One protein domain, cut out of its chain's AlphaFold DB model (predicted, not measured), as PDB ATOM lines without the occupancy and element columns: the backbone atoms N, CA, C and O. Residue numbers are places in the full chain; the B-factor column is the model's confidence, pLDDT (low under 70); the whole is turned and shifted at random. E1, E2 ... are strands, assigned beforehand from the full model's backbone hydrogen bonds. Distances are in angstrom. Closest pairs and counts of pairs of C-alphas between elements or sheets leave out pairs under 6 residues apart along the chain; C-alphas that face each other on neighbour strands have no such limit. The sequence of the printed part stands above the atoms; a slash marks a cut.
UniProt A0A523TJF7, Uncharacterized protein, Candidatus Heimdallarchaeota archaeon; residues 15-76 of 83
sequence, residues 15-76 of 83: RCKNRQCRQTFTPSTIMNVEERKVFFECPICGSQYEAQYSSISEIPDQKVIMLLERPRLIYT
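AT A GLANCE: This is residues 15 to 76 of the 83 residues of an uncharacterized protein of Candidatus Heimdallarchaeota archaeon (UniProt A0A523TJF7). The domain is one strongly twisted sheet built round a sharply bent long strand, E3: its first part has E2 on one side and E5 on the other, E1 lies beyond E2, and past the bend E3 folds away into a hairpin with E4. Residues 15 to 29, a long stretch with no named element, lead into E1. The printed part has 62 residues, no named helix and five strands, E1 to E5, and is all strand; the sheet is branched and antiparallel. It is compact, with a radius of gyration of the C-alphas of 11.6 A, and spans 33 by 24 by 16 A.

IN THESE COORDINATES: Begin at C-alpha 15, (42.007, -2.768, 79.165). Find E1, residues 30 to 34, 11.0 A long, from (56.704, 4.111, 79.739). E2, residues 37 to 41, covers 13.7 A, and E3, residues 48 to 59, covers 24.4 A, bending by 95 degrees at residue 54. E4, residues 62 to 67, covers 15.8 A; E5, residues 72 to 75, covers 9.2 A and ends at (54.525, -10.373, 81.587).

HOW THE PARTS SIT: E1 to E4 form a meander, each strand the antiparallel neighbour of the one before. In the hairpin E1 and E2, look at N 31 and O 39, 2.8 A apart. In the hairpin E2 and E3, N 38 and O 51 are 2.8 A apart. In the hairpin E3 and E4, N 57 and O 64 are 2.8 A apart. E5 is antiparallel to E3, with N 72 and O 50 2.8 A apart. E4 and E5 are apart.

THE WHOLE: The C-alphas farthest apart, of Arg 19 and Pro 60, are 34.7 A apart. The printed part has no cut and no long link between strands. Mean pLDDT of the printed part is 82.3; residues 28 to 29, 31 and 62 are under 70.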
ATOM      1  N   ARG A  15      42.532  -1.719  78.285       85.94
ATOM      2  CA  ARG A  15      42.007  -2.768  79.165       85.94
ATOM      3  C   ARG A  15      43.081  -3.818  79.429       85.94
ATOM      4  O   ARG A  15      43.489  -4.536  78.517       85.94
ATOM      5  N   CYS A  16      43.493  -3.946  80.687       87.50
ATOM      6  CA  CYS A  16      44.481  -4.925  81.112       87.50
ATOM      7  C   CYS A  16      44.055  -6.353  80.724       87.50
ATOM      8  O   CYS A  16      42.963  -6.807  81.069       87.50
ATOM      9  N   LYS A  17      44.935  -7.079  80.022       88.38
ATOM     10  CA  LYS A  17      44.704  -8.468  79.584       88.38
ATOM     11  C   LYS A  17      44.921  -9.493  80.699       88.38
ATOM     12  O   LYS A  17      44.523 -10.647  80.552       88.38
ATOM     13  N   ASN A  18      45.528  -9.094  81.817       87.31
ATOM     14  CA  ASN A  18      45.650  -9.951  82.989       87.31
ATOM     15  C   ASN A  18      44.257 -10.239  83.564       87.31
ATOM     16  O   ASN A  18      43.557  -9.313  83.983       87.31
ATOM     17  N   ARG A  19      43.861 -11.520  83.601       84.25
ATOM     18  CA  ARG A  19      42.536 -11.962  84.078       84.25
ATOM     19  C   ARG A  19      42.232 -11.513  85.505       84.25
ATOM     20  O   ARG A  19      41.065 -11.277  85.813       84.25
ATOM     21  N   GLN A  20      43.266 -11.385  86.334       85.06
ATOM     22  CA  GLN A  20      43.131 -10.989  87.733       85.06
ATOM     23  C   GLN A  20      42.904  -9.477  87.898       85.06
ATOM     24  O   GLN A  20      42.363  -9.051  88.906       85.06
ATOM     25  N   CYS A  21      43.266  -8.671  86.895       85.75
ATOM     26  CA  CYS A  21      43.079  -7.222  86.915       85.75
ATOM     27  C   CYS A  21      41.871  -6.803  86.069       85.75
ATOM     28  O   CYS A  21      40.918  -6.242  86.593       85.75
ATOM     29  N   ARG A  22      41.889  -7.077  84.754       82.25
ATOM     30  CA  ARG A  22      40.853  -6.695  83.762       82.25
ATOM     31  C   ARG A  22      40.401  -5.223  83.769       82.25
ATOM     32  O   ARG A  22      39.478  -4.889  83.018       82.25
ATOM     33  N   GLN A  23      41.063  -4.367  84.545       85.12
ATOM     34  CA  GLN A  23      40.796  -2.940  84.676       85.12
ATOM     35  C   GLN A  23      41.341  -2.169  83.477       85.12
ATOM     36  O   GLN A  23      42.333  -2.562  82.854       85.12
ATOM     37  N   THR A  24      40.687  -1.061  83.156       84.12
ATOM     38  CA  THR A  24      41.174  -0.080  82.189       84.12
ATOM     39  C   THR A  24      42.176   0.854  82.849       84.12
ATOM     40  O   THR A  24      41.941   1.322  83.958       84.12
ATOM     41  N   PHE A  25      43.282   1.138  82.173       81.19
ATOM     42  CA  PHE A  25      44.290   2.077  82.646       81.19
ATOM     43  C   PHE A  25      44.848   2.888  81.483       81.19
ATOM     44  O   PHE A  25      44.893   2.413  80.348       81.19
ATOM     45  N   THR A  26      45.312   4.094  81.779       76.44
ATOM     46  CA  THR A  26      46.140   4.867  80.854       76.44
ATOM     47  C   THR A  26      47.596   4.485  81.116       76.44
ATOM     48  O   THR A  26      48.019   4.537  82.274       76.44
ATOM     49  N   PRO A  27      48.373   4.070  80.103       70.19
ATOM     50  CA  PRO A  27      49.792   3.790  80.273       70.19
ATOM     51  C   PRO A  27      50.545   5.104  80.526       70.19
ATOM     52  O   PRO A  27      51.038   5.742  79.604       70.19
ATOM     53  N   SER A  28      50.602   5.525  81.789       66.88
ATOM     54  CA  SER A  28      51.367   6.693  82.245       66.88
ATOM     55  C   SER A  28      52.856   6.386  82.408       66.88
ATOM     56  O   SER A  28      53.681   7.292  82.416       66.88
ATOM     57  N   THR A  29      53.200   5.103  82.540       66.00
ATOM     58  CA  THR A  29      54.560   4.644  82.823       66.00
ATOM     59  C   THR A  29      55.124   3.929  81.605       66.00
ATOM     60  O   THR A  29      54.923   2.726  81.418       66.00
ATOM     61  N   ILE A  30      55.834   4.681  80.768       70.88
ATOM     62  CA  ILE A  30      56.704   4.111  79.739       70.88
ATOM     63  C   ILE A  30      57.959   3.617  80.453       70.88
ATOM     64  O   ILE A  30      58.674   4.405  81.066       70.88
ATOM     65  N   MET A  31      58.202   2.313  80.402       68.25
ATOM     66  CA  MET A  31      59.361   1.694  81.042       68.25
ATOM     67  C   MET A  31      60.625   1.884  80.212       68.25
ATOM     68  O   MET A  31      61.688   2.152  80.759       68.25
ATOM     69  N   ASN A  32      60.506   1.716  78.894       73.88
ATOM     70  CA  ASN A  32      61.618   1.855  77.969       73.88
ATOM     71  C   ASN A  32      61.107   2.149  76.552       73.88
ATOM     72  O   ASN A  32      60.004   1.727  76.181       73.88
ATOM     73  N   VAL A  33      61.926   2.851  75.772       72.50
ATOM     74  CA  VAL A  33      61.732   3.067  74.337       72.50
ATOM     75  C   VAL A  33      62.982   2.549  73.637       72.50
ATOM     76  O   VAL A  33      64.056   3.125  73.775       72.50
ATOM     77  N   GLU A  34      62.832   1.459  72.898       73.75
ATOM     78  CA  GLU A  34      63.885   0.881  72.056       73.75
ATOM     79  C   GLU A  34      63.489   1.044  70.587       73.75
ATOM     80  O   GLU A  34      62.379   1.489  70.305       73.75
ATOM     81  N   GLU A  35      64.375   0.723  69.639       74.50
ATOM     82  CA  GLU A  35      64.162   0.906  68.193       74.50
ATOM     83  C   GLU A  35      62.743   0.496  67.729       74.50
ATOM     84  O   GLU A  35      62.455  -0.671  67.462       74.50
ATOM     85  N   ARG A  36      61.839   1.488  67.635       80.31
ATOM     86  CA  ARG A  36      60.401   1.363  67.308       80.31
ATOM     87  C   ARG A  36      59.543   0.524  68.262       80.31
ATOM     88  O   ARG A  36      58.396   0.232  67.929       80.31
ATOM     89  N   LYS A  37      60.035   0.181  69.449       86.69
ATOM     90  CA  LYS A  37      59.289  -0.536  70.488       86.69
ATOM     91  C   LYS A  37      59.107   0.321  71.728       86.69
ATOM     92  O   LYS A  37      60.026   0.999  72.173       86.69
ATOM     93  N   VAL A  38      57.919   0.252  72.312       86.06
ATOM     94  CA  VAL A  38      57.629   0.840  73.612       86.06
ATOM     95  C   VAL A  38      57.164  -0.231  74.579       86.06
ATOM     96  O   VAL A  38      56.345  -1.093  74.242       86.06
ATOM     97  N   PHE A  39      57.682  -0.140  75.797       88.88
ATOM     98  CA  PHE A  39      57.293  -0.991  76.905       88.88
ATOM     99  C   PHE A  39      56.555  -0.166  77.945       88.88
ATOM    100  O   PHE A  39      56.995   0.927  78.301       88.88
ATOM    101  N   PHE A  40      55.436  -0.678  78.447       87.31
ATOM    102  CA  PHE A  40      54.664  -0.005  79.486       87.31
ATOM    103  C   PHE A  40      54.027  -0.997  80.452       87.31
ATOM    104  O   PHE A  40      53.785  -2.161  80.122       87.31
ATOM    105  N   GLU A  41      53.740  -0.516  81.658       89.06
ATOM    106  CA  GLU A  41      53.213  -1.327  82.753       89.06
ATOM    107  C   GLU A  41      51.771  -0.932  83.101       89.06
ATOM    108  O   GLU A  41      51.396   0.239  83.078       89.06
ATOM    109  N   CYS A  42      50.952  -1.920  83.460       88.62
ATOM    110  CA  CYS A  42      49.682  -1.697  84.133       88.62
ATOM    111  C   CYS A  42      49.951  -1.312  85.597       88.62
ATOM    112  O   CYS A  42      50.364  -2.188  86.364       88.62
ATOM    113  N   PRO A  43      49.635  -0.077  86.030       86.69
ATOM    114  CA  PRO A  43      49.957   0.390  87.380       86.69
ATOM    115  C   PRO A  43      49.200  -0.375  88.475       86.69
ATOM    116  O   PRO A  43      49.609  -0.377  89.628       86.69
ATOM    117  N   ILE A  44      48.110  -1.055  88.112       87.50
ATOM    118  CA  ILE A  44      47.247  -1.776  89.051       87.50
ATOM    119  C   ILE A  44      47.828  -3.140  89.415       87.50
ATOM    120  O   ILE A  44      47.720  -3.554  90.555       87.50
ATOM    121  N   CYS A  45      48.399  -3.873  88.454       89.31
ATOM    122  CA  CYS A  45      48.825  -5.261  88.685       89.31
ATOM    123  C   CYS A  45      50.289  -5.536  88.344       89.31
ATOM    124  O   CYS A  45      50.776  -6.621  88.648       89.31
ATOM    125  N   GLY A  46      50.997  -4.587  87.727       88.94
ATOM    126  CA  GLY A  46      52.382  -4.757  87.283       88.94
ATOM    127  C   GLY A  46      52.534  -5.547  85.978       88.94
ATOM    128  O   GLY A  46      53.623  -6.006  85.655       88.94
ATOM    129  N   SER A  47      51.449  -5.789  85.235       91.69
ATOM    130  CA  SER A  47      51.543  -6.458  83.930       91.69
ATOM    131  C   SER A  47      52.253  -5.585  82.909       91.69
ATOM    132  O   SER A  47      51.872  -4.430  82.746       91.69
ATOM    133  N   GLN A  48      53.202  -6.160  82.177       91.75
ATOM    134  CA  GLN A  48      53.997  -5.434  81.192       91.75
ATOM    135  C   GLN A  48      53.570  -5.775  79.774       91.75
ATOM    136  O   GLN A  48      53.201  -6.916  79.458       91.75
ATOM    137  N   TYR A  49      53.654  -4.767  78.921       90.50
ATOM    138  CA  TYR A  49      53.244  -4.831  77.535       90.50
ATOM    139  C   TYR A  49      54.352  -4.313  76.630       90.50
ATOM    140  O   TYR A  49      55.021  -3.343  76.967       90.50
ATOM    141  N   GLU A  50      54.488  -4.949  75.473       90.94
ATOM    142  CA  GLU A  50      55.310  -4.496  74.352       90.94
ATOM    143  C   GLU A  50      54.381  -4.029  73.226       90.94
ATOM    144  O   GLU A  50      53.379  -4.691  72.925       90.94
ATOM    145  N   ALA A  51      54.698  -2.903  72.594       87.81
ATOM    146  CA  ALA A  51      54.021  -2.449  71.385       87.81
ATOM    147  C   ALA A  51      54.995  -1.758  70.430       87.81
ATOM    148  O   ALA A  51      55.905  -1.056  70.870       87.81
ATOM    149  N   GLN A  52      54.777  -1.902  69.124       88.00
ATOM    150  CA  GLN A  52      55.456  -1.062  68.142       88.00
ATOM    151  C   GLN A  52      54.804   0.318  68.055       88.00
ATOM    152  O   GLN A  52      53.576   0.435  68.111       88.00
ATOM    153  N   TYR A  53      55.617   1.357  67.878       84.88
ATOM    154  CA  TYR A  53      55.147   2.731  67.712       84.88
ATOM    155  C   TYR A  53      55.637   3.346  66.396       84.88
ATOM    156  O   TYR A  53      56.716   3.023  65.901       84.88
ATOM    157  N   SER A  54      54.831   4.240  65.822       83.06
ATOM    158  CA  SER A  54      55.182   4.999  64.616       83.06
ATOM    159  C   SER A  54      55.845   6.326  64.953       83.06
ATOM    160  O   SER A  54      56.743   6.778  64.247       83.06
ATOM    161  N   SER A  55      55.380   6.983  66.012       80.44
ATOM    162  CA  SER A  55      55.866   8.288  66.444       80.44
ATOM    163  C   SER A  55      55.598   8.507  67.928       80.44
ATOM    164  O   SER A  55      54.639   7.975  68.495       80.44
ATOM    165  N   ILE A  56      56.465   9.310  68.533       78.00
ATOM    166  CA  ILE A  56      56.335   9.815  69.895       78.00
ATOM    167  C   ILE A  56      56.299  11.334  69.778       78.00
ATOM    168  O   ILE A  56      57.139  11.923  69.102       78.00
ATOM    169  N   SER A  57      55.316  11.960  70.409       79.50
ATOM    170  CA  SER A  57      55.182  13.410  70.465       79.50
ATOM    171  C   SER A  57      55.200  13.844  71.921       79.50
ATOM    172  O   SER A  57      54.368  13.417  72.720       79.50
ATOM    173  N   GLU A  58      56.177  14.674  72.261       77.25
ATOM    174  CA  GLU A  58      56.309  15.275  73.583       77.25
ATOM    175  C   GLU A  58      55.649  16.652  73.519       77.25
ATOM    176  O   GLU A  58      56.112  17.556  72.826       77.25
ATOM    177  N   ILE A  59      54.501  16.767  74.176       73.12
ATOM    178  CA  ILE A  59      53.771  18.019  74.377       73.12
ATOM    179  C   ILE A  59      53.982  18.458  75.837       73.12
ATOM    180  O   ILE A  59      54.336  17.628  76.676       73.12
ATOM    181  N   PRO A  60      53.819  19.749  76.176       75.88
ATOM    182  CA  PRO A  60      53.947  20.200  77.560       75.88
ATOM    183  C   PRO A  60      53.073  19.340  78.481       75.88
ATOM    184  O   PRO A  60      51.902  19.106  78.180       75.88
ATOM    185  N   ASP A  61      53.682  18.806  79.541       73.88
ATOM    186  CA  ASP A  61      53.050  17.938  80.547       73.88
ATOM    187  C   ASP A  61      52.533  16.574  80.045       73.88
ATOM    188  O   ASP A  61      51.943  15.819  80.821       73.88
ATOM    189  N   GLN A  62      52.747  16.209  78.773       68.50
ATOM    190  CA  GLN A  62      52.201  14.976  78.197       68.50
ATOM    191  C   GLN A  62      53.130  14.311  77.168       68.50
ATOM    192  O   GLN A  62      53.769  14.942  76.330       68.50
ATOM    193  N   LYS A  63      53.158  12.977  77.176       72.81
ATOM    194  CA  LYS A  63      53.865  12.177  76.170       72.81
ATOM    195  C   LYS A  63      52.866  11.315  75.415       72.81
ATOM    196  O   LYS A  63      52.270  10.406  75.986       72.81
ATOM    197  N   VAL A  64      52.683  11.610  74.133       75.62
ATOM    198  CA  VAL A  64      51.747  10.905  73.255       75.62
ATOM    199  C   VAL A  64      52.523   9.901  72.416       75.62
ATOM    200  O   VAL A  64      53.497  10.254  71.755       75.62
ATOM    201  N   ILE A  65      52.086   8.642  72.422       77.44
ATOM    202  CA  ILE A  65      52.691   7.581  71.614       77.44
ATOM    203  C   ILE A  65      51.643   7.031  70.660       77.44
ATOM    204  O   ILE A  65      50.601   6.532  71.085       77.44
ATOM    205  N   MET A  66      51.944   7.083  69.367       79.75
ATOM    206  CA  MET A  66      51.108   6.479  68.338       79.75
ATOM    207  C   MET A  66      51.550   5.035  68.118       79.75
ATOM    208  O   MET A  66      52.609   4.776  67.548       79.75
ATOM    209  N   LEU A  67      50.743   4.090  68.597       83.38
ATOM    210  CA  LEU A  67      51.004   2.663  68.431       83.38
ATOM    211  C   LEU A  67      50.613   2.196  67.027       83.38
ATOM    212  O   LEU A  67      49.562   2.566  66.508       83.38
ATOM    213  N   LEU A  68      51.449   1.348  66.435       83.06
ATOM    214  CA  LEU A  68      51.185   0.709  65.143       83.06
ATOM    215  C   LEU A  68      50.264  -0.505  65.275       83.06
ATOM    216  O   LEU A  68      49.535  -0.848  64.347       83.06
ATOM    217  N   GLU A  69      50.303  -1.166  66.429       82.00
ATOM    218  CA  GLU A  69      49.614  -2.428  66.656       82.00
ATOM    219  C   GLU A  69      49.078  -2.547  68.083       82.00
ATOM    220  O   GLU A  69      49.372  -1.744  68.971       82.00
ATOM    221  N   ARG A  70      48.263  -3.582  68.312       83.19
ATOM    222  CA  ARG A  70      47.737  -3.867  69.647       83.19
ATOM    223  C   ARG A  70      48.868  -4.356  70.560       83.19
ATOM    224  O   ARG A  70      49.475  -5.375  70.242       83.19
ATOM    225  N   PRO A  71      49.044  -3.754  71.749       86.75
ATOM    226  CA  PRO A  71      50.053  -4.185  72.707       86.75
ATOM    227  C   PRO A  71      49.959  -5.669  73.064       86.75
ATOM    228  O   PRO A  71      48.878  -6.188  73.406       86.75
ATOM    229  N   ARG A  72      51.107  -6.340  73.023       90.00
ATOM    230  CA  ARG A  72      51.293  -7.732  73.421       90.00
ATOM    231  C   ARG A  72      51.616  -7.786  74.909       90.00
ATOM    232  O   ARG A  72      52.511  -7.098  75.377       90.00
ATOM    233  N   LEU A  73      50.881  -8.610  75.652       90.88
ATOM    234  CA  LEU A  73      51.207  -8.901  77.046       90.88
ATOM    235  C   LEU A  73      52.471  -9.768  77.062       90.88
ATOM    236  O   LEU A  73      52.447 -10.867  76.507       90.88
ATOM    237  N   ILE A  74      53.541  -9.268  77.674       92.69
ATOM    238  CA  ILE A  74      54.822  -9.983  77.779       92.69
ATOM    239  C   ILE A  74      55.068 -10.521  79.190       92.69
ATOM    240  O   ILE A  74      55.772 -11.511  79.351       92.69
ATOM    241  N   TYR A  75      54.430  -9.924  80.203       91.00
ATOM    242  CA  TYR A  75      54.525 -10.373  81.587       91.00
ATOM    243  C   TYR A  75      53.207 -10.168  82.345       91.00
ATOM    244  O   TYR A  75      52.585  -9.102  82.298       91.00
ATOM    245  N   THR A  76      52.771 -11.196  83.073       90.25
ATOM    246  CA  THR A  76      51.625 -11.121  83.988       90.25
ATOM    247  C   THR A  76      52.094 -10.698  85.371       90.25
ATOM    248  O   THR A  76      52.700 -11.496  86.081       90.25
TER     249      THR A  76